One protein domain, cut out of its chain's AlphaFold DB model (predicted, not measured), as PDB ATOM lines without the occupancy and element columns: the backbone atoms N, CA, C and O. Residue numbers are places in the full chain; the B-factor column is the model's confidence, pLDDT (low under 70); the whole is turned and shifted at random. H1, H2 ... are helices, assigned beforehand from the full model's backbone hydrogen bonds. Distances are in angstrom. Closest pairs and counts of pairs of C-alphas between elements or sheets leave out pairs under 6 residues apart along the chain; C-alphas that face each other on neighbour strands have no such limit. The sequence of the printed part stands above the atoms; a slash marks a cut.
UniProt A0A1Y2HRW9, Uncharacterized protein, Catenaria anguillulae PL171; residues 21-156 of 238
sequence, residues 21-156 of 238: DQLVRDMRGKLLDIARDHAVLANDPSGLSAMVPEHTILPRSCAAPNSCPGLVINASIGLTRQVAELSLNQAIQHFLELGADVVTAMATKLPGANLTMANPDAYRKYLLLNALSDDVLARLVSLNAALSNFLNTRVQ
ATOM      1  N   ASP A  21     -44.572  55.147 -33.912       78.06
ATOM      2  CA  ASP A  21     -43.375  55.232 -33.071       78.06
ATOM      3  C   ASP A  21     -43.653  54.905 -31.599       78.06
ATOM      4  O   ASP A  21     -42.825  54.278 -30.935       78.06
ATOM      5  N   GLN A  22     -44.802  55.333 -31.066       81.25
ATOM      6  CA  GLN A  22     -45.200  55.010 -29.696       81.25
ATOM      7  C   GLN A  22     -45.484  53.518 -29.550       81.25
ATOM      8  O   GLN A  22     -45.039  52.929 -28.571       81.25
ATOM      9  N   LEU A  23     -46.140  52.896 -30.534       79.44
ATOM     10  CA  LEU A  23     -46.413  51.459 -30.513       79.44
ATOM     11  C   LEU A  23     -45.118  50.637 -30.515       79.44
ATOM     12  O   LEU A  23     -44.964  49.722 -29.710       79.44
ATOM     13  N   VAL A  24     -44.164  50.969 -31.390       83.00
ATOM     14  CA  VAL A  24     -42.866  50.275 -31.445       83.00
ATOM     15  C   VAL A  24     -42.102  50.449 -30.131       83.00
ATOM     16  O   VAL A  24     -41.531  49.485 -29.621       83.00
ATOM     17  N   ARG A  25     -42.094  51.660 -29.558       84.62
ATOM     18  CA  ARG A  25     -41.453  51.926 -28.260       84.62
ATOM     19  C   ARG A  25     -42.115  51.154 -27.121       84.62
ATOM     20  O   ARG A  25     -41.393  50.575 -26.315       84.62
ATOM     21  N   ASP A  26     -43.442  51.120 -27.075       86.44
ATOM     22  CA  ASP A  26     -44.192  50.395 -26.048       86.44
ATOM     23  C   ASP A  26     -43.943  48.886 -26.145       86.44
ATOM     24  O   ASP A  26     -43.550  48.262 -25.163       86.44
ATOM     25  N   MET A  27     -44.015  48.312 -27.351       85.06
ATOM     26  CA  MET A  27     -43.710  46.895 -27.578       85.06
ATOM     27  C   MET A  27     -42.272  46.540 -27.171       85.06
ATOM     28  O   MET A  27     -42.057  45.513 -26.528       85.06
ATOM     29  N   ARG A  28     -41.281  47.396 -27.474       88.12
ATOM     30  CA  ARG A  28     -39.902  47.213 -26.977       88.12
ATOM     31  C   ARG A  28     -39.839  47.236 -25.455       88.12
ATOM     32  O   ARG A  28     -39.180  46.377 -24.878       88.12
ATOM     33  N   GLY A  29     -40.507  48.201 -24.825       90.00
ATOM     34  CA  GLY A  29     -40.572  48.313 -23.369       90.00
ATOM     35  C   GLY A  29     -41.142  47.048 -22.733       90.00
ATOM     36  O   GLY A  29     -40.494  46.442 -21.889       90.00
ATOM     37  N   LYS A  30     -42.294  46.576 -23.222       91.62
ATOM     38  CA  LYS A  30     -42.944  45.358 -22.718       91.62
ATOM     39  C   LYS A  30     -42.100  44.104 -22.900       91.62
ATOM     40  O   LYS A  30     -42.046  43.285 -21.990       91.62
ATOM     41  N   LEU A  31     -41.421  43.948 -24.036       92.19
ATOM     42  CA  LEU A  31     -40.515  42.814 -24.239       92.19
ATOM     43  C   LEU A  31     -39.334  42.845 -23.262       92.19
ATOM     44  O   LEU A  31     -38.958  41.798 -22.742       92.19
ATOM     45  N   LEU A  32     -38.773  44.025 -22.980       94.38
ATOM     46  CA  LEU A  32     -37.700  44.174 -21.992       94.38
ATOM     47  C   LEU A  32     -38.181  43.866 -20.570       94.38
ATOM     48  O   LEU A  32     -37.469  43.180 -19.836       94.38
ATOM     49  N   ASP A  33     -39.377  44.326 -20.200       93.94
ATOM     50  CA  ASP A  33     -39.985  44.027 -18.898       93.94
ATOM     51  C   ASP A  33     -40.187  42.513 -18.732       93.94
ATOM     52  O   ASP A  33     -39.705  41.926 -17.765       93.94
ATOM     53  N   ILE A  34     -40.796  41.853 -19.725       93.00
ATOM     54  CA  ILE A  34     -41.005  40.397 -19.709       93.00
ATOM     55  C   ILE A  34     -39.666  39.655 -19.658       93.00
ATOM     56  O   ILE A  34     -39.537  38.686 -18.913       93.00
ATOM     57  N   ALA A  35     -38.658  40.090 -20.418       95.06
ATOM     58  CA  ALA A  35     -37.334  39.473 -20.399       95.06
ATOM     59  C   ALA A  35     -36.669  39.586 -19.022       95.06
ATOM     60  O   ALA A  35     -36.081  38.617 -18.538       95.06
ATOM     61  N   ARG A  36     -36.787  40.750 -18.376       95.19
ATOM     62  CA  ARG A  36     -36.267  40.984 -17.029       95.19
ATOM     63  C   ARG A  36     -36.971  40.101 -16.006       95.19
ATOM     64  O   ARG A  36     -36.291  39.414 -15.247       95.19
ATOM     65  N   ASP A  37     -38.299  40.095 -16.002       93.31
ATOM     66  CA  ASP A  37     -39.090  39.296 -15.064       93.31
ATOM     67  C   ASP A  37     -38.830  37.803 -15.275       93.31
ATOM     68  O   ASP A  37     -38.577  37.067 -14.321       93.31
ATOM     69  N   HIS A  38     -38.784  37.356 -16.531       93.62
ATOM     70  CA  HIS A  38     -38.454  35.977 -16.862       93.62
ATOM     71  C   HIS A  38     -37.052  35.590 -16.381       93.62
ATOM     72  O   HIS A  38     -36.892  34.521 -15.800       93.62
ATOM     73  N   ALA A  39     -36.046  36.451 -16.559       93.75
ATOM     74  CA  ALA A  39     -34.693  36.185 -16.080       93.75
ATOM     75  C   ALA A  39     -34.628  36.074 -14.549       93.75
ATOM     76  O   ALA A  39     -33.905  35.226 -14.032       93.75
ATOM     77  N   VAL A  40     -35.388  36.892 -13.815       93.25
ATOM     78  CA  VAL A  40     -35.473  36.789 -12.349       93.25
ATOM     79  C   VAL A  40     -36.127  35.468 -11.942       93.25
ATOM     80  O   VAL A  40     -35.576  34.746 -11.114       93.25
ATOM     81  N   LEU A  41     -37.260  35.114 -12.557       89.25
ATOM     82  CA  LEU A  41     -37.998  33.891 -12.229       89.25
ATOM     83  C   LEU A  41     -37.250  32.612 -12.632       89.25
ATOM     84  O   LEU A  41     -37.325  31.606 -11.930       89.25
ATOM     85  N   ALA A  42     -36.544  32.630 -13.763       90.44
ATOM     86  CA  ALA A  42     -35.819  31.470 -14.273       90.44
ATOM     87  C   ALA A  42     -34.541  31.176 -13.474       90.44
ATOM     88  O   ALA A  42     -34.164  30.012 -13.353       90.44
ATOM     89  N   ASN A  43     -33.891  32.210 -12.927       91.75
ATOM     90  CA  ASN A  43     -32.643  32.074 -12.173       91.75
ATOM     91  C   ASN A  43     -32.843  31.892 -10.660       91.75
ATOM     92  O   ASN A  43     -31.854  31.725  -9.950       91.75
ATOM     93  N   ASP A  44     -34.078  31.924 -10.150       92.31
ATOM     94  CA  ASP A  44     -34.353  31.659  -8.735       92.31
ATOM     95  C   ASP A  44     -34.236  30.147  -8.436       92.31
ATOM     96  O   ASP A  44     -35.099  29.367  -8.857       92.31
ATOM     97  N   PRO A  45     -33.204  29.703  -7.685       87.38
ATOM     98  CA  PRO A  45     -32.969  28.285  -7.408       87.38
ATOM     99  C   PRO A  45     -34.031  27.668  -6.489       87.38
ATOM    100  O   PRO A  45     -34.197  26.451  -6.466       87.38
ATOM    101  N   SER A  46     -34.744  28.499  -5.727       90.31
ATOM    102  CA  SER A  46     -35.830  28.103  -4.825       90.31
ATOM    103  C   SER A  46     -37.213  28.488  -5.353       90.31
ATOM    104  O   SER A  46     -38.214  28.295  -4.662       90.31
ATOM    105  N   GLY A  47     -37.261  29.039  -6.564       88.25
ATOM    106  CA  GLY A  47     -38.446  29.661  -7.120       88.25
ATOM    107  C   GLY A  47     -39.428  28.674  -7.733       88.25
ATOM    108  O   GLY A  47     -39.456  27.472  -7.453       88.25
ATOM    109  N   LEU A  48     -40.243  29.204  -8.640       86.38
ATOM    110  CA  LEU A  48     -41.336  28.474  -9.277       86.38
ATOM    111  C   LEU A  48     -40.861  27.222 -10.029       86.38
ATOM    112  O   LEU A  48     -41.540  26.198 -10.026       86.38
ATOM    113  N   SER A  49     -39.660  27.294 -10.604       89.25
ATOM    114  CA  SER A  49     -38.989  26.185 -11.279       89.25
ATOM    115  C   SER A  49     -38.695  24.996 -10.355       89.25
ATOM    116  O   SER A  49     -38.780  23.850 -10.785       89.25
ATOM    117  N   ALA A  50     -38.389  25.252  -9.080       89.06
ATOM    118  CA  ALA A  50     -38.154  24.208  -8.084       89.06
ATOM    119  C   ALA A  50     -39.465  23.669  -7.492       89.06
ATOM    120  O   ALA A  50     -39.573  22.479  -7.202       89.06
ATOM    121  N   MET A  51     -40.470  24.534  -7.317       88.56
ATOM    122  CA  MET A  51     -41.765  24.143  -6.747       88.56
ATOM    123  C   MET A  51     -42.629  23.349  -7.733       88.56
ATOM    124  O   MET A  51     -43.307  22.409  -7.327       88.56
ATOM    125  N   VAL A  52     -42.620  23.733  -9.014       90.56
ATOM    126  CA  VAL A  52     -43.475  23.156 -10.060       90.56
ATOM    127  C   VAL A  52     -42.664  22.931 -11.354       90.56
ATOM    128  O   VAL A  52     -42.895  23.597 -12.372       90.56
ATOM    129  N   PRO A  53     -41.695  21.994 -11.353       90.25
ATOM    130  CA  PRO A  53     -40.796  21.775 -12.490       90.25
ATOM    131  C   PRO A  53     -41.530  21.288 -13.749       90.25
ATOM    132  O   PRO A  53     -41.153  21.650 -14.865       90.25
ATOM    133  N   GLU A  54     -42.612  20.522 -13.577       88.62
ATOM    134  CA  GLU A  54     -43.423  19.963 -14.671       88.62
ATOM    135  C   GLU A  54     -44.078  21.036 -15.552       88.62
ATOM    136  O   GLU A  54     -44.305  20.807 -16.736       88.62
ATOM    137  N   HIS A  55     -44.342  22.222 -14.995       87.56
ATOM    138  CA  HIS A  55     -44.984  23.326 -15.711       87.56
ATOM    139  C   HIS A  55     -44.002  24.407 -16.191       87.56
ATOM    140  O   HIS A  55     -44.415  25.342 -16.875       87.56
ATOM    141  N   THR A  56     -42.716  24.307 -15.841       89.88
ATOM    142  CA  THR A  56     -41.724  25.377 -16.055       89.88
ATOM    143  C   THR A  56     -40.533  24.917 -16.893       89.88
ATOM    144  O   THR A  56     -40.259  25.503 -17.944       89.88
ATOM    145  N   ILE A  57     -39.846  23.854 -16.460       90.75
ATOM    146  CA  ILE A  57     -38.589  23.376 -17.054       90.75
ATOM    147  C   ILE A  57     -38.813  22.179 -17.973       90.75
ATOM    148  O   ILE A  57     -38.125  22.056 -18.989       90.75
ATOM    149  N   LEU A  58     -39.745  21.288 -17.633       89.06
ATOM    150  CA  LEU A  58     -39.938  20.076 -18.417       89.06
ATOM    151  C   LEU A  58     -40.680  20.379 -19.730       89.06
ATOM    152  O   LEU A  58     -41.592  21.212 -19.754       89.06
ATOM    153  N   PRO A  59     -40.295  19.714 -20.834       88.62
ATOM    154  CA  PRO A  59     -41.059  19.772 -22.067       88.62
ATOM    155  C   PRO A  59     -42.410  19.086 -21.861       88.62
ATOM    156  O   PRO A  59     -42.511  18.054 -21.191       88.62
ATOM    157  N   ARG A  60     -43.456  19.648 -22.463       85.25
ATOM    158  CA  ARG A  60     -44.795  19.054 -22.416       85.25
ATOM    159  C   ARG A  60     -44.973  18.084 -23.577       85.25
ATOM    160  O   ARG A  60     -44.496  18.330 -24.679       85.25
ATOM    161  N   SER A  61     -45.714  17.003 -23.358       84.00
ATOM    162  CA  SER A  61     -46.093  16.092 -24.439       84.00
ATOM    163  C   SER A  61     -47.366  16.597 -25.113       84.00
ATOM    164  O   SER A  61     -48.442  16.482 -24.539       84.00
ATOM    165  N   CYS A  62     -47.273  17.107 -26.343       81.75
ATOM    166  CA  CYS A  62     -48.450  17.439 -27.158       81.75
ATOM    167  C   CYS A  62     -48.958  16.226 -27.963       81.75
ATOM    168  O   CYS A  62     -49.595  16.387 -29.002       81.75
ATOM    169  N   ALA A  63     -48.654  14.999 -27.519       78.31
ATOM    170  CA  ALA A  63     -49.085  13.780 -28.202       78.31
ATOM    171  C   ALA A  63     -50.595  13.527 -28.067       78.31
ATOM    172  O   ALA A  63     -51.198  12.956 -28.974       78.31
ATOM    173  N   ALA A  64     -51.198  13.944 -26.950       75.06
ATOM    174  CA  ALA A  64     -52.630  13.821 -26.725       75.06
ATOM    175  C   ALA A  64     -53.345  15.162 -26.986       75.06
ATOM    176  O   ALA A  64     -52.824  16.219 -26.621       75.06
ATOM    177  N   PRO A  65     -54.562  15.141 -27.563       61.91
ATOM    178  CA  PRO A  65     -55.298  16.354 -27.933       61.91
ATOM    179  C   PRO A  65     -55.649  17.253 -26.735       61.91
ATOM    180  O   PRO A  65     -55.807  18.458 -26.897       61.91
ATOM    181  N   ASN A  66     -55.703  16.692 -25.524       68.81
ATOM    182  CA  ASN A  66     -55.997  17.441 -24.298       68.81
ATOM    183  C   ASN A  66     -54.750  18.057 -23.645       68.81
ATOM    184  O   ASN A  66     -54.881  18.849 -22.717       68.81
ATOM    185  N   SER A  67     -53.547  17.693 -24.094       70.88
ATOM    186  CA  SER A  67     -52.297  18.132 -23.461       70.88
ATOM    187  C   SER A  67     -51.856  19.527 -23.907       70.88
ATOM    188  O   SER A  67     -51.117  20.191 -23.185       70.88
ATOM    189  N   CYS A  68     -52.319  19.981 -25.077       77.62
ATOM    190  CA  CYS A  68     -52.014  21.301 -25.640       77.62
ATOM    191  C   CYS A  68     -53.308  21.949 -26.180       77.62
ATOM    192  O   CYS A  68     -53.476  22.077 -27.396       77.62
ATOM    193  N   PRO A  69     -54.264  22.297 -25.292       67.50
ATOM    194  CA  PRO A  69     -55.572  22.803 -25.692       67.50
ATOM    195  C   PRO A  69     -55.446  24.158 -26.397       67.50
ATOM    196  O   PRO A  69     -54.721  25.038 -25.947       67.50
ATOM    197  N   GLY A  70     -56.168  24.321 -27.508       64.75
ATOM    198  CA  GLY A  70     -56.195  25.570 -28.278       64.75
ATOM    199  C   GLY A  70     -55.045  25.747 -29.273       64.75
ATOM    200  O   GLY A  70     -55.089  26.676 -30.077       64.75
ATOM    201  N   LEU A  71     -54.056  24.844 -29.297       73.19
ATOM    202  CA  LEU A  71     -52.953  24.935 -30.247       73.19
ATOM    203  C   LEU A  71     -53.277  24.205 -31.559       73.19
ATOM    204  O   LEU A  71     -53.233  22.978 -31.641       73.19
ATOM    205  N   VAL A  72     -53.562  24.966 -32.617       79.38
ATOM    206  CA  VAL A  72     -53.730  24.419 -33.971       79.38
ATOM    207  C   VAL A  72     -52.384  24.465 -34.686       79.38
ATOM    208  O   VAL A  72     -51.936  25.534 -35.094       79.38
ATOM    209  N   ILE A  73     -51.731  23.306 -34.832       82.50
ATOM    210  CA  ILE A  73     -50.438  23.195 -35.525       82.50
ATOM    211  C   ILE A  73     -50.577  23.778 -36.929       82.50
ATOM    212  O   ILE A  73     -51.400  23.328 -37.728       82.50
ATOM    213  N   ASN A  74     -49.736  24.761 -37.236       84.00
ATOM    214  CA  ASN A  74     -49.727  25.408 -38.531       84.00
ATOM    215  C   ASN A  74     -48.286  25.632 -39.002       84.00
ATOM    216  O   ASN A  74     -47.639  26.640 -38.707       84.00
ATOM    217  N   ALA A  75     -47.796  24.677 -39.793       84.75
ATOM    218  CA  ALA A  75     -46.451  24.723 -40.354       84.75
ATOM    219  C   ALA A  75     -46.239  25.925 -41.293       84.75
ATOM    220  O   ALA A  75     -45.108  26.389 -41.425       84.75
ATOM    221  N   SER A  76     -47.300  26.478 -41.899       84.12
ATOM    222  CA  SER A  76     -47.167  27.625 -42.804       84.12
ATOM    223  C   SER A  76     -46.720  28.890 -42.074       84.12
ATOM    224  O   SER A  76     -46.088  29.743 -42.689       84.12
ATOM    225  N   ILE A  77     -47.014  29.002 -40.773       84.19
ATOM    226  CA  ILE A  77     -46.557  30.103 -39.915       84.19
ATOM    227  C   ILE A  77     -45.336  29.744 -39.059       84.19
ATOM    228  O   ILE A  77     -44.850  30.588 -38.323       84.19
ATOM    229  N   GLY A  78     -44.810  28.521 -39.173       84.12
ATOM    230  CA  GLY A  78     -43.699  28.037 -38.344       84.12
ATOM    231  C   GLY A  78     -44.123  27.481 -36.981       84.12
ATOM    232  O   GLY A  78     -43.266  27.093 -36.194       84.12
ATOM    233  N   LEU A  79     -45.430  27.377 -36.711       86.19
ATOM    234  CA  LEU A  79     -45.945  26.755 -35.495       86.19
ATOM    235  C   LEU A  79     -45.932  25.234 -35.664       86.19
ATOM    236  O   LEU A  79     -46.883  24.632 -36.169       86.19
ATOM    237  N   THR A  80     -44.818  24.615 -35.281       88.12
ATOM    238  CA  THR A  80     -44.625  23.165 -35.354       88.12
ATOM    239  C   THR A  80     -44.905  22.499 -34.011       88.12
ATOM    240  O   THR A  80     -44.930  23.134 -32.958       88.12
ATOM    241  N   ARG A  81     -45.057  21.173 -34.038       85.31
ATOM    242  CA  ARG A  81     -45.169  20.368 -32.819       85.31
ATOM    243  C   ARG A  81     -43.951  20.520 -31.900       85.31
ATOM    244  O   ARG A  81     -44.112  20.554 -30.693       85.31
ATOM    245  N   GLN A  82     -42.754  20.668 -32.458       86.31
ATOM    246  CA  GLN A  82     -41.534  20.852 -31.667       86.31
ATOM    247  C   GLN A  82     -41.576  22.162 -30.875       86.31
ATOM    248  O   GLN A  82     -41.265  22.169 -29.691       86.31
ATOM    249  N   VAL A  83     -42.039  23.245 -31.508       88.12
ATOM    250  CA  VAL A  83     -42.252  24.541 -30.843       88.12
ATOM    251  C   VAL A  83     -43.338  24.423 -29.769       88.12
ATOM    252  O   VAL A  83     -43.207  24.963 -28.673       88.12
ATOM    253  N   ALA A  84     -44.390  23.656 -30.053       86.12
ATOM    254  CA  ALA A  84     -45.447  23.378 -29.093       86.12
ATOM    255  C   ALA A  84     -44.949  22.619 -27.856       86.12
ATOM    256  O   ALA A  84     -45.440  22.874 -26.764       86.12
ATOM    257  N   GLU A  85     -44.008  21.691 -28.006       90.44
ATOM    258  CA  GLU A  85     -43.528  20.808 -26.933       90.44
ATOM    259  C   GLU A  85     -42.427  21.435 -26.061       90.44
ATOM    260  O   GLU A  85     -42.081  20.869 -25.023       90.44
ATOM    261  N   LEU A  86     -41.920  22.620 -26.427       91.19
ATOM    262  CA  LEU A  86     -40.953  23.377 -25.624       91.19
ATOM    263  C   LEU A  86     -41.429  23.540 -24.177       91.19
ATOM    264  O   LEU A  86     -42.631  23.659 -23.922       91.19
ATOM    265  N   SER A  87     -40.494  23.605 -23.231       92.38
ATOM    266  CA  SER A  87     -40.827  23.984 -21.855       92.38
ATOM    267  C   SER A  87     -41.320  25.431 -21.790       92.38
ATOM    268  O   SER A  87     -41.102  26.207 -22.722       92.38
ATOM    269  N   LEU A  88     -42.004  25.825 -20.712       91.38
ATOM    270  CA  LEU A  88     -42.498  27.201 -20.586       91.38
ATOM    271  C   LEU A  88     -41.349  28.217 -20.640       91.38
ATOM    272  O   LEU A  88     -41.472  29.225 -21.330       91.38
ATOM    273  N   ASN A  89     -40.222  27.931 -19.983       92.56
ATOM    274  CA  ASN A  89     -39.066  28.827 -20.002       92.56
ATOM    275  C   ASN A  89     -38.506  28.999 -21.421       92.56
ATOM    276  O   ASN A  89     -38.262  30.117 -21.865       92.56
ATOM    277  N   GLN A  90     -38.379  27.902 -22.168       93.44
ATOM    278  CA  GLN A  90     -37.940  27.949 -23.564       93.44
ATOM    279  C   GLN A  90     -38.966  28.640 -24.469       93.44
ATOM    280  O   GLN A  90     -38.586  29.397 -25.355       93.44
ATOM    281  N   ALA A  91     -40.263  28.424 -24.238       91.81
ATOM    282  CA  ALA A  91     -41.328  29.074 -24.994       91.81
ATOM    283  C   ALA A  91     -41.341  30.596 -24.774       91.81
ATOM    284  O   ALA A  91     -41.519  31.339 -25.735       91.81
ATOM    285  N   ILE A  92     -41.098  31.068 -23.545       93.56
ATOM    286  CA  ILE A  92     -40.976  32.502 -23.238       93.56
ATOM    287  C   ILE A  92     -39.726  33.091 -23.900       93.56
ATOM    288  O   ILE A  92     -39.814  34.154 -24.507       93.56
ATOM    289  N   GLN A  93     -38.582  32.405 -23.848       94.38
ATOM    290  CA  GLN A  93     -37.373  32.849 -24.554       94.38
ATOM    291  C   GLN A  93     -37.612  32.950 -26.063       94.38
ATOM    292  O   GLN A  93     -37.337  33.986 -26.664       94.38
ATOM    293  N   HIS A  94     -38.227  31.929 -26.654       93.00
ATOM    294  CA  HIS A  94     -38.572  31.928 -28.070       93.00
ATOM    295  C   HIS A  94     -39.563  33.047 -28.432       93.00
ATOM    296  O   HIS A  94     -39.415  33.704 -29.462       93.00
ATOM    297  N   PHE A  95     -40.548  33.310 -27.568       93.62
ATOM    298  CA  PHE A  95     -41.479  34.431 -27.704       93.62
ATOM    299  C   PHE A  95     -40.755  35.786 -27.682       93.62
ATOM    300  O   PHE A  95     -41.055  36.651 -28.503       93.62
ATOM    301  N   LEU A  96     -39.781  35.972 -26.786       94.94
ATOM    302  CA  LEU A  96     -38.988  37.200 -26.689       94.94
ATOM    303  C   LEU A  96     -38.113  37.425 -27.929       94.94
ATOM    304  O   LEU A  96     -38.073  38.539 -28.450       94.94
ATOM    305  N   GLU A  97     -37.465  36.372 -28.431       94.25
ATOM    306  CA  GLU A  97     -36.669  36.407 -29.664       94.25
ATOM    307  C   GLU A  97     -37.531  36.784 -30.879       94.25
ATOM    308  O   GLU A  97     -37.216  37.726 -31.610       94.25
ATOM    309  N   LEU A  98     -38.675  36.112 -31.058       91.88
ATOM    310  CA  LEU A  98     -39.638  36.428 -32.119       91.88
ATOM    311  C   LEU A  98     -40.224  37.832 -31.971       91.88
ATOM    312  O   LEU A  98     -40.427  38.526 -32.969       91.88
ATOM    313  N   GLY A  99     -40.484  38.266 -30.738       89.62
ATOM    314  CA  GLY A  99     -40.965  39.606 -30.434       89.62
ATOM    315  C   GLY A  99     -39.965  40.672 -30.872       89.62
ATOM    316  O   GLY A  99     -40.342  41.625 -31.555       89.62
ATOM    317  N   ALA A 100     -38.684  40.490 -30.545       91.06
ATOM    318  CA  ALA A 100     -37.617  41.399 -30.951       91.06
ATOM    319  C   ALA A 100     -37.481  41.478 -32.481       91.06
ATOM    320  O   ALA A 100     -37.367  42.577 -33.034       91.06
ATOM    321  N   ASP A 101     -37.574  40.341 -33.171       89.06
ATOM    322  CA  ASP A 101     -37.563  40.266 -34.634       89.06
ATOM    323  C   ASP A 101     -38.734  41.026 -35.266       89.06
ATOM    324  O   ASP A 101     -38.547  41.815 -36.196       89.06
ATOM    325  N   VAL A 102     -39.952  40.813 -34.760       87.00
ATOM    326  CA  VAL A 102     -41.171  41.465 -35.261       87.00
ATOM    327  C   VAL A 102     -41.103  42.972 -35.040       87.00
ATOM    328  O   VAL A 102     -41.376  43.745 -35.956       87.00
ATOM    329  N   VAL A 103     -40.690  43.406 -33.853       87.00
ATOM    330  CA  VAL A 103     -40.551  44.826 -33.518       87.00
ATOM    331  C   VAL A 103     -39.457  45.496 -34.352       87.00
ATOM    332  O   VAL A 103     -39.608  46.641 -34.777       87.00
ATOM    333  N   THR A 104     -38.365  44.789 -34.646       86.19
ATOM    334  CA  THR A 104     -37.319  45.271 -35.560       86.19
ATOM    335  C   THR A 104     -37.846  45.387 -36.991       86.19
ATOM    336  O   THR A 104     -37.599  46.387 -37.665       86.19
ATOM    337  N   ALA A 105     -38.646  44.422 -37.447       81.06
ATOM    338  CA  ALA A 105     -39.287  44.474 -38.757       81.06
ATOM    339  C   ALA A 105     -40.346  45.590 -38.866       81.06
ATOM    340  O   ALA A 105     -40.486  46.190 -39.929       81.06
ATOM    341  N   MET A 106     -41.051  45.918 -37.779       75.88
ATOM    342  CA  MET A 106     -41.947  47.081 -37.721       75.88
ATOM    343  C   MET A 106     -41.165  48.401 -37.786       75.88
ATOM    344  O   MET A 106     -41.569  49.320 -38.489       75.88
ATOM    345  N   ALA A 107     -40.020  48.481 -37.100       75.38
ATOM    346  CA  ALA A 107     -39.202  49.693 -37.016       75.38
ATOM    347  C   ALA A 107     -38.413  50.026 -38.296       75.38
ATOM    348  O   ALA A 107     -37.962  51.156 -38.457       75.38
ATOM    349  N   THR A 108     -38.199  49.058 -39.192       71.00
ATOM    350  CA  THR A 108     -37.456  49.269 -40.452       71.00
ATOM    351  C   THR A 108     -38.302  49.903 -41.560       71.00
ATOM    352  O   THR A 108     -37.765  50.238 -42.617       71.00
ATOM    353  N   LYS A 109     -39.608  50.113 -41.341       62.66
ATOM    354  CA  LYS A 109     -40.441  50.895 -42.260       62.66
ATOM    355  C   LYS A 109     -40.166  52.393 -42.119       62.66
ATOM    356  O   LYS A 109     -40.053  52.908 -41.013       62.66
ATOM    357  N   LEU A 110     -40.044  53.079 -43.262       49.81
ATOM    358  CA  LEU A 110     -39.829  54.527 -43.316       49.81
ATOM    359  C   LEU A 110     -40.962  55.278 -42.586       49.81
ATOM    360  O   LEU A 110     -42.123  54.880 -42.716       49.81
ATOM    361  N   PRO A 111     -40.651  56.389 -41.889       46.50
ATOM    362  CA  PRO A 111     -41.652  57.201 -41.207       46.50
ATOM    363  C   PRO A 111     -42.718  57.698 -42.196       46.50
ATOM    364  O   PRO A 111     -42.389  58.332 -43.200       46.50
ATOM    365  N   GLY A 112     -43.992  57.402 -41.912       47.12
ATOM    366  CA  GLY A 112     -45.150  57.838 -42.706       47.12
ATOM    367  C   GLY A 112     -45.799  56.766 -43.590       47.12
ATOM    368  O   GLY A 112     -46.792  57.056 -44.255       47.12
ATOM    369  N   ALA A 113     -45.283  55.535 -43.606       45.78
ATOM    370  CA  ALA A 113     -45.959  54.407 -44.237       45.78
ATOM    371  C   ALA A 113     -46.721  53.616 -43.171       45.78
ATOM    372  O   ALA A 113     -46.066  53.029 -42.317       45.78
ATOM    373  N   ASN A 114     -48.059  53.544 -43.283       51.53
ATOM    374  CA  ASN A 114     -48.917  52.675 -42.466       51.53
ATOM    375  C   ASN A 114     -48.170  51.379 -42.101       51.53
ATOM    376  O   ASN A 114     -47.662  50.714 -43.021       51.53
ATOM    377  N   LEU A 115     -48.154  51.014 -40.810       53.69
ATOM    378  CA  LEU A 115     -47.613  49.803 -40.144       53.69
ATOM    379  C   LEU A 115     -48.071  48.446 -40.736       53.69
ATOM    380  O   LEU A 115     -48.107  47.404 -40.091       53.69
ATOM    381  N   THR A 116     -48.428  48.418 -42.005       55.53
ATOM    382  CA  THR A 116     -48.540  47.241 -42.849       55.53
ATOM    383  C   THR A 116     -47.221  46.476 -42.827       55.53
ATOM    384  O   THR A 116     -46.176  46.997 -43.206       55.53
ATOM    385  N   MET A 117     -47.218  45.213 -42.419       59.72
ATOM    386  CA  MET A 117     -46.053  44.357 -42.647       59.72
ATOM    387  C   MET A 117     -46.009  44.003 -44.133       59.72
ATOM    388  O   MET A 117     -46.581  43.011 -44.564       59.72
ATOM    389  N   ALA A 118     -45.373  44.853 -44.943       57.88
ATOM    390  CA  ALA A 118     -45.255  44.617 -46.385       57.88
ATOM    391  C   ALA A 118     -44.366  43.404 -46.706       57.88
ATOM    392  O   ALA A 118     -44.488  42.824 -47.781       57.88
ATOM    393  N   ASN A 119     -43.488  43.011 -45.775       70.75
ATOM    394  CA  ASN A 119     -42.707  41.791 -45.899       70.75
ATOM    395  C   ASN A 119     -43.548  40.579 -45.435       70.75
ATOM    396  O   ASN A 119     -43.883  40.508 -44.245       70.75
ATOM    397  N   PRO A 120     -43.857  39.614 -46.324       74.44
ATOM    398  CA  PRO A 120     -44.635  38.427 -45.974       74.44
ATOM    399  C   PRO A 120     -43.974  37.573 -44.880       74.44
ATOM    400  O   PRO A 120     -44.682  36.972 -44.074       74.44
ATOM    401  N   ASP A 121     -42.640  37.563 -44.779       80.88
ATOM    402  CA  ASP A 121     -41.940  36.850 -43.706       80.88
ATOM    403  C   ASP A 121     -42.109  37.524 -42.341       80.88
ATOM    404  O   ASP A 121     -42.287  36.840 -41.333       80.88
ATOM    405  N   ALA A 122     -42.109  38.860 -42.294       79.38
ATOM    406  CA  ALA A 122     -42.361  39.600 -41.057       79.38
ATOM    407  C   ALA A 122     -43.803  39.393 -40.576       79.38
ATOM    408  O   ALA A 122     -44.033  39.135 -39.395       79.38
ATOM    409  N   TYR A 123     -44.762  39.413 -41.507       81.50
ATOM    410  CA  TYR A 123     -46.160  39.116 -41.209       81.50
ATOM    411  C   TYR A 123     -46.348  37.687 -40.688       81.50
ATOM    412  O   TYR A 123     -47.068  37.461 -39.717       81.50
ATOM    413  N   ARG A 124     -45.635  36.718 -41.271       84.56
ATOM    414  CA  ARG A 124     -45.624  35.338 -40.785       84.56
ATOM    415  C   ARG A 124     -45.091  35.230 -39.354       84.56
ATOM    416  O   ARG A 124     -45.721  34.569 -38.533       84.56
ATOM    417  N   LYS A 125     -43.975  35.901 -39.040       86.12
ATOM    418  CA  LYS A 125     -43.422  35.953 -37.675       86.12
ATOM    419  C   LYS A 125     -44.386  36.611 -36.687       86.12
ATOM    420  O   LYS A 125     -44.502  36.144 -35.564       86.12
ATOM    421  N   TYR A 126     -45.116  37.640 -37.108       86.00
ATOM    422  CA  TYR A 126     -46.153  38.267 -36.288       86.00
ATOM    423  C   TYR A 126     -47.318  37.318 -35.981       86.00
ATOM    424  O   TYR A 126     -47.746  37.221 -34.834       86.00
ATOM    425  N   LEU A 127     -47.801  36.570 -36.978       86.94
ATOM    426  CA  LEU A 127     -48.829  35.550 -36.755       86.94
ATOM    427  C   LEU A 127     -48.339  34.441 -35.816       86.94
ATOM    428  O   LEU A 127     -49.095  33.997 -34.953       86.94
ATOM    429  N   LEU A 128     -47.078  34.021 -35.959       89.12
ATOM    430  CA  LEU A 128     -46.455  33.066 -35.046       89.12
ATOM    431  C   LEU A 128     -46.365  33.624 -33.623       89.12
ATOM    432  O   LEU A 128     -46.718  32.923 -32.681       89.12
ATOM    433  N   LEU A 129     -45.948  34.883 -33.470       89.81
ATOM    434  CA  LEU A 129     -45.869  35.565 -32.180       89.81
ATOM    435  C   LEU A 129     -47.234  35.605 -31.485       89.81
ATOM    436  O   LEU A 129     -47.311  35.316 -30.296       89.81
ATOM    437  N   ASN A 130     -48.305  35.900 -32.229       88.50
ATOM    438  CA  ASN A 130     -49.665  35.915 -31.692       88.50
ATOM    439  C   ASN A 130     -50.135  34.514 -31.255       88.50
ATOM    440  O   ASN A 130     -50.720  34.344 -30.189       88.50
ATOM    441  N   ALA A 131     -49.832  33.482 -32.047       87.88
ATOM    442  CA  ALA A 131     -50.141  32.106 -31.660       87.88
ATOM    443  C   ALA A 131     -49.343  31.660 -30.419       87.88
ATOM    444  O   ALA A 131     -49.869  30.957 -29.558       87.88
ATOM    445  N   LEU A 132     -48.081  32.088 -30.303       89.94
ATOM    446  CA  LEU A 132     -47.254  31.827 -29.126       89.94
ATOM    447  C   LEU A 132     -47.736  32.595 -27.894       89.94
ATOM    448  O   LEU A 132     -47.669  32.037 -26.804       89.94
ATOM    449  N   SER A 133     -48.242  33.826 -28.025       90.31
ATOM    450  CA  SER A 133     -48.804  34.545 -26.873       90.31
ATOM    451  C   SER A 133     -50.026  33.839 -26.300       90.31
ATOM    452  O   SER A 133     -50.123  33.719 -25.080       90.31
ATOM    453  N   ASP A 134     -50.915  33.326 -27.154       88.88
ATOM    454  CA  ASP A 134     -52.088  32.567 -26.706       88.88
ATOM    455  C   ASP A 134     -51.664  31.281 -25.981       88.88
ATOM    456  O   ASP A 134     -52.177  30.960 -24.906       88.88
ATOM    457  N   ASP A 135     -50.668  30.575 -26.525       87.50
ATOM    458  CA  ASP A 135     -50.114  29.369 -25.910       87.50
ATOM    459  C   ASP A 135     -49.420  29.657 -24.569       87.50
ATOM    460  O   ASP A 135     -49.662  28.961 -23.581       87.50
ATOM    461  N   VAL A 136     -48.586  30.698 -24.493       89.94
ATOM    462  CA  VAL A 136     -47.919  31.113 -23.249       89.94
ATOM    463  C   VAL A 136     -48.951  31.526 -22.203       89.94
ATOM    464  O   VAL A 136     -48.842  31.100 -21.054       89.94
ATOM    465  N   LEU A 137     -49.987  32.280 -22.576       90.38
ATOM    466  CA  LEU A 137     -51.054  32.684 -21.658       90.38
ATOM    467  C   LEU A 137     -51.804  31.463 -21.114       90.38
ATOM    468  O   LEU A 137     -51.969  31.340 -19.898       90.38
ATOM    469  N   ALA A 138     -52.188  30.520 -21.976       87.69
ATOM    470  CA  ALA A 138     -52.830  29.277 -21.550       87.69
ATOM    471  C   ALA A 138     -51.944  28.475 -20.578       87.69
ATOM    472  O   ALA A 138     -52.420  27.977 -19.552       87.69
ATOM    473  N   ARG A 139     -50.633  28.400 -20.846       88.38
ATOM    474  CA  ARG A 139     -49.670  27.758 -19.940       88.38
ATOM    475  C   ARG A 139     -49.563  28.493 -18.605       88.38
ATOM    476  O   ARG A 139     -49.573  27.832 -17.570       88.38
ATOM    477  N   LEU A 140     -49.517  29.825 -18.597       90.12
ATOM    478  CA  LEU A 140     -49.476  30.629 -17.368       90.12
ATOM    479  C   LEU A 140     -50.740  30.441 -16.518       90.12
ATOM    480  O   LEU A 140     -50.645  30.343 -15.297       90.12
ATOM    481  N   VAL A 141     -51.912  30.304 -17.144       90.56
ATOM    482  CA  VAL A 141     -53.159  29.958 -16.442       90.56
ATOM    483  C   VAL A 141     -53.051  28.577 -15.791       90.56
ATOM    484  O   VAL A 141     -53.389  28.427 -14.615       90.56
ATOM    485  N   SER A 142     -52.531  27.578 -16.514       88.12
ATOM    486  CA  SER A 142     -52.320  26.231 -15.958       88.12
ATOM    487  C   SER A 142     -51.317  26.226 -14.797       88.12
ATOM    488  O   SER A 142     -51.545  25.567 -13.785       88.12
ATOM    489  N   LEU A 143     -50.252  27.024 -14.902       90.12
ATOM    490  CA  LEU A 143     -49.230  27.190 -13.876       90.12
ATOM    491  C   LEU A 143     -49.795  27.866 -12.627       90.12
ATOM    492  O   LEU A 143     -49.505  27.435 -11.516       90.12
ATOM    493  N   ASN A 144     -50.644  28.882 -12.792       91.38
ATOM    494  CA  ASN A 144     -51.328  29.524 -11.675       91.38
ATOM    495  C   ASN A 144     -52.268  28.547 -10.949       91.38
ATOM    496  O   ASN A 144     -52.293  28.504  -9.719       91.38
ATOM    497  N   ALA A 145     -52.998  27.711 -11.694       90.56
ATOM    498  CA  ALA A 145     -53.824  26.657 -11.105       90.56
ATOM    499  C   ALA A 145     -52.973  25.614 -10.356       90.56
ATOM    500  O   ALA A 145     -53.299  25.247  -9.227       90.56
ATOM    501  N   ALA A 146     -51.853  25.181 -10.941       88.94
ATOM    502  CA  ALA A 146     -50.915  24.261 -10.302       88.94
ATOM    503  C   ALA A 146     -50.306  24.857  -9.021       88.94
ATOM    504  O   ALA A 146     -50.247  24.179  -7.996       88.94
ATOM    505  N   LEU A 147     -49.924  26.137  -9.044       91.88
ATOM    506  CA  LEU A 147     -49.402  26.850  -7.880       91.88
ATOM    507  C   LEU A 147     -50.455  26.973  -6.774       91.88
ATOM    508  O   LEU A 147     -50.158  26.709  -5.611       91.88
ATOM    509  N   SER A 148     -51.694  27.319  -7.127       92.75
ATOM    510  CA  SER A 148     -52.810  27.375  -6.178       92.75
ATOM    511  C   SER A 148     -53.051  26.016  -5.517       92.75
ATOM    512  O   SER A 148     -53.167  25.938  -4.292       92.75
ATOM    513  N   ASN A 149     -53.032  24.935  -6.300       92.31
ATOM    514  CA  ASN A 149     -53.152  23.574  -5.784       92.31
ATOM    515  C   ASN A 149     -51.989  23.214  -4.854       92.31
ATOM    516  O   ASN A 149     -52.227  22.714  -3.759       92.31
ATOM    517  N   PHE A 150     -50.749  23.525  -5.240       91.00
ATOM    518  CA  PHE A 150     -49.570  23.281  -4.411       91.00
ATOM    519  C   PHE A 150     -49.654  24.015  -3.065       91.00
ATOM    520  O   PHE A 150     -49.428  23.412  -2.014       91.00
ATOM    521  N   LEU A 151     -50.031  25.297  -3.078       91.31
ATOM    522  CA  LEU A 151     -50.223  26.090  -1.864       91.31
ATOM    523  C   LEU A 151     -51.340  25.511  -0.991       91.31
ATOM    524  O   LEU A 151     -51.157  25.374   0.217       91.31
ATOM    525  N   ASN A 152     -52.462  25.107  -1.588       94.81
ATOM    526  CA  ASN A 152     -53.560  24.478  -0.861       94.81
ATOM    527  C   ASN A 152     -53.119  23.157  -0.210       94.81
ATOM    528  O   ASN A 152     -53.347  22.946   0.979       94.81
ATOM    529  N   THR A 153     -52.395  22.300  -0.935       93.12
ATOM    530  CA  THR A 153     -51.839  21.058  -0.380       93.12
ATOM    531  C   THR A 153     -50.878  21.334   0.774       93.12
ATOM    532  O   THR A 153     -50.945  20.658   1.798       93.12
ATOM    533  N   ARG A 154     -50.016  22.353   0.666       91.19
ATOM    534  CA  ARG A 154     -49.112  22.750   1.757       91.19
ATOM    535  C   ARG A 154     -49.871  23.243   2.985       91.19
ATOM    536  O   ARG A 154     -49.534  22.855   4.102       91.19
ATOM    537  N   VAL A 155     -50.912  24.048   2.792       94.88
ATOM    538  CA  VAL A 155     -51.774  24.516   3.886       94.88
ATOM    539  C   VAL A 155     -52.487  23.338   4.551       94.88
ATOM    540  O   VAL A 155     -52.466  23.235   5.775       94.88
ATOM    541  N   GLN A 156     -53.044  22.409   3.772       94.19
ATOM    542  CA  GLN A 156     -53.690  21.204   4.298       94.19
ATOM    543  C   GLN A 156     -52.718  20.314   5.083       94.19
ATOM    544  O   GLN A 156     -53.054  19.835   6.169       94.19
TER     545      GLN A 156
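Overview. This is residues 21 to 156 of the 238 residues of an uncharacterized protein of Catenaria anguillulae PL171 (UniProt A0A1Y2HRW9). Three long helices, H1, H5 and H6, make the body: H5 packs on both H1 and H6, which stay apart from each other, and H6 makes the long axis, running on past its contacts with H5 and H3 to Gln 156. Short H2 and H3 follow H1, and a long loop, residues 57 to 80, leads to short H4. The printed part has 136 residues, with six named helices, H1 to H6 in chain order, and no named strand; it is all helix. It is only just compact, close to loose, with a radius of gyration of the C-alphas of 17.0 A, and spans 60 by 31 by 19 A.

Arrangement. H1, residues 21 to 43, touches H5, residues 88 to 107, at a shallow tilt of 20 degrees, opposite ways; the closest C-alphas, of Val 24 and Val 103, are 6.3 A apart. H5 and H6, residues 120 to 156, form a helical hairpin at a shallow tilt of 32 degrees, only just short of steep; the closest C-alphas, of Val 102 and Tyr 126, are 6.0 A apart. H3, residues 53 to 56, only just touches H6, with 3 pairs of C-alphas within 8 A, the closest those of His 55 and Leu 143, 6.0 A. H4, residues 81 to 85, is close to H5 but not clearly touching: the closest C-alphas, of Val 83 and Ala 91, are 7.5 A apart. In H1, H4, H5 and H6 every O i to N i+4 pair is within hydrogen-bond range; H3 and H2, residues 48 to 51, are too short for one.

Along the chain. H1 begins at C-alpha 21 (-43.375, 55.232, -33.071) and is 33.0 A long, H5 28.0 A. H6, 53.9 A, ends at C-alpha 156 (-53.690, 21.204, 4.298).

Size, cuts and confidence. The C-alphas farthest apart, of Gly 112 and Gln 156, are 60.2 A apart. The printed part has no cut; the links H3 to H4 and H5 to H6 are long. The pLDDT is under 70 at residues 65 to 66, 69 to 70 and 109 to 118.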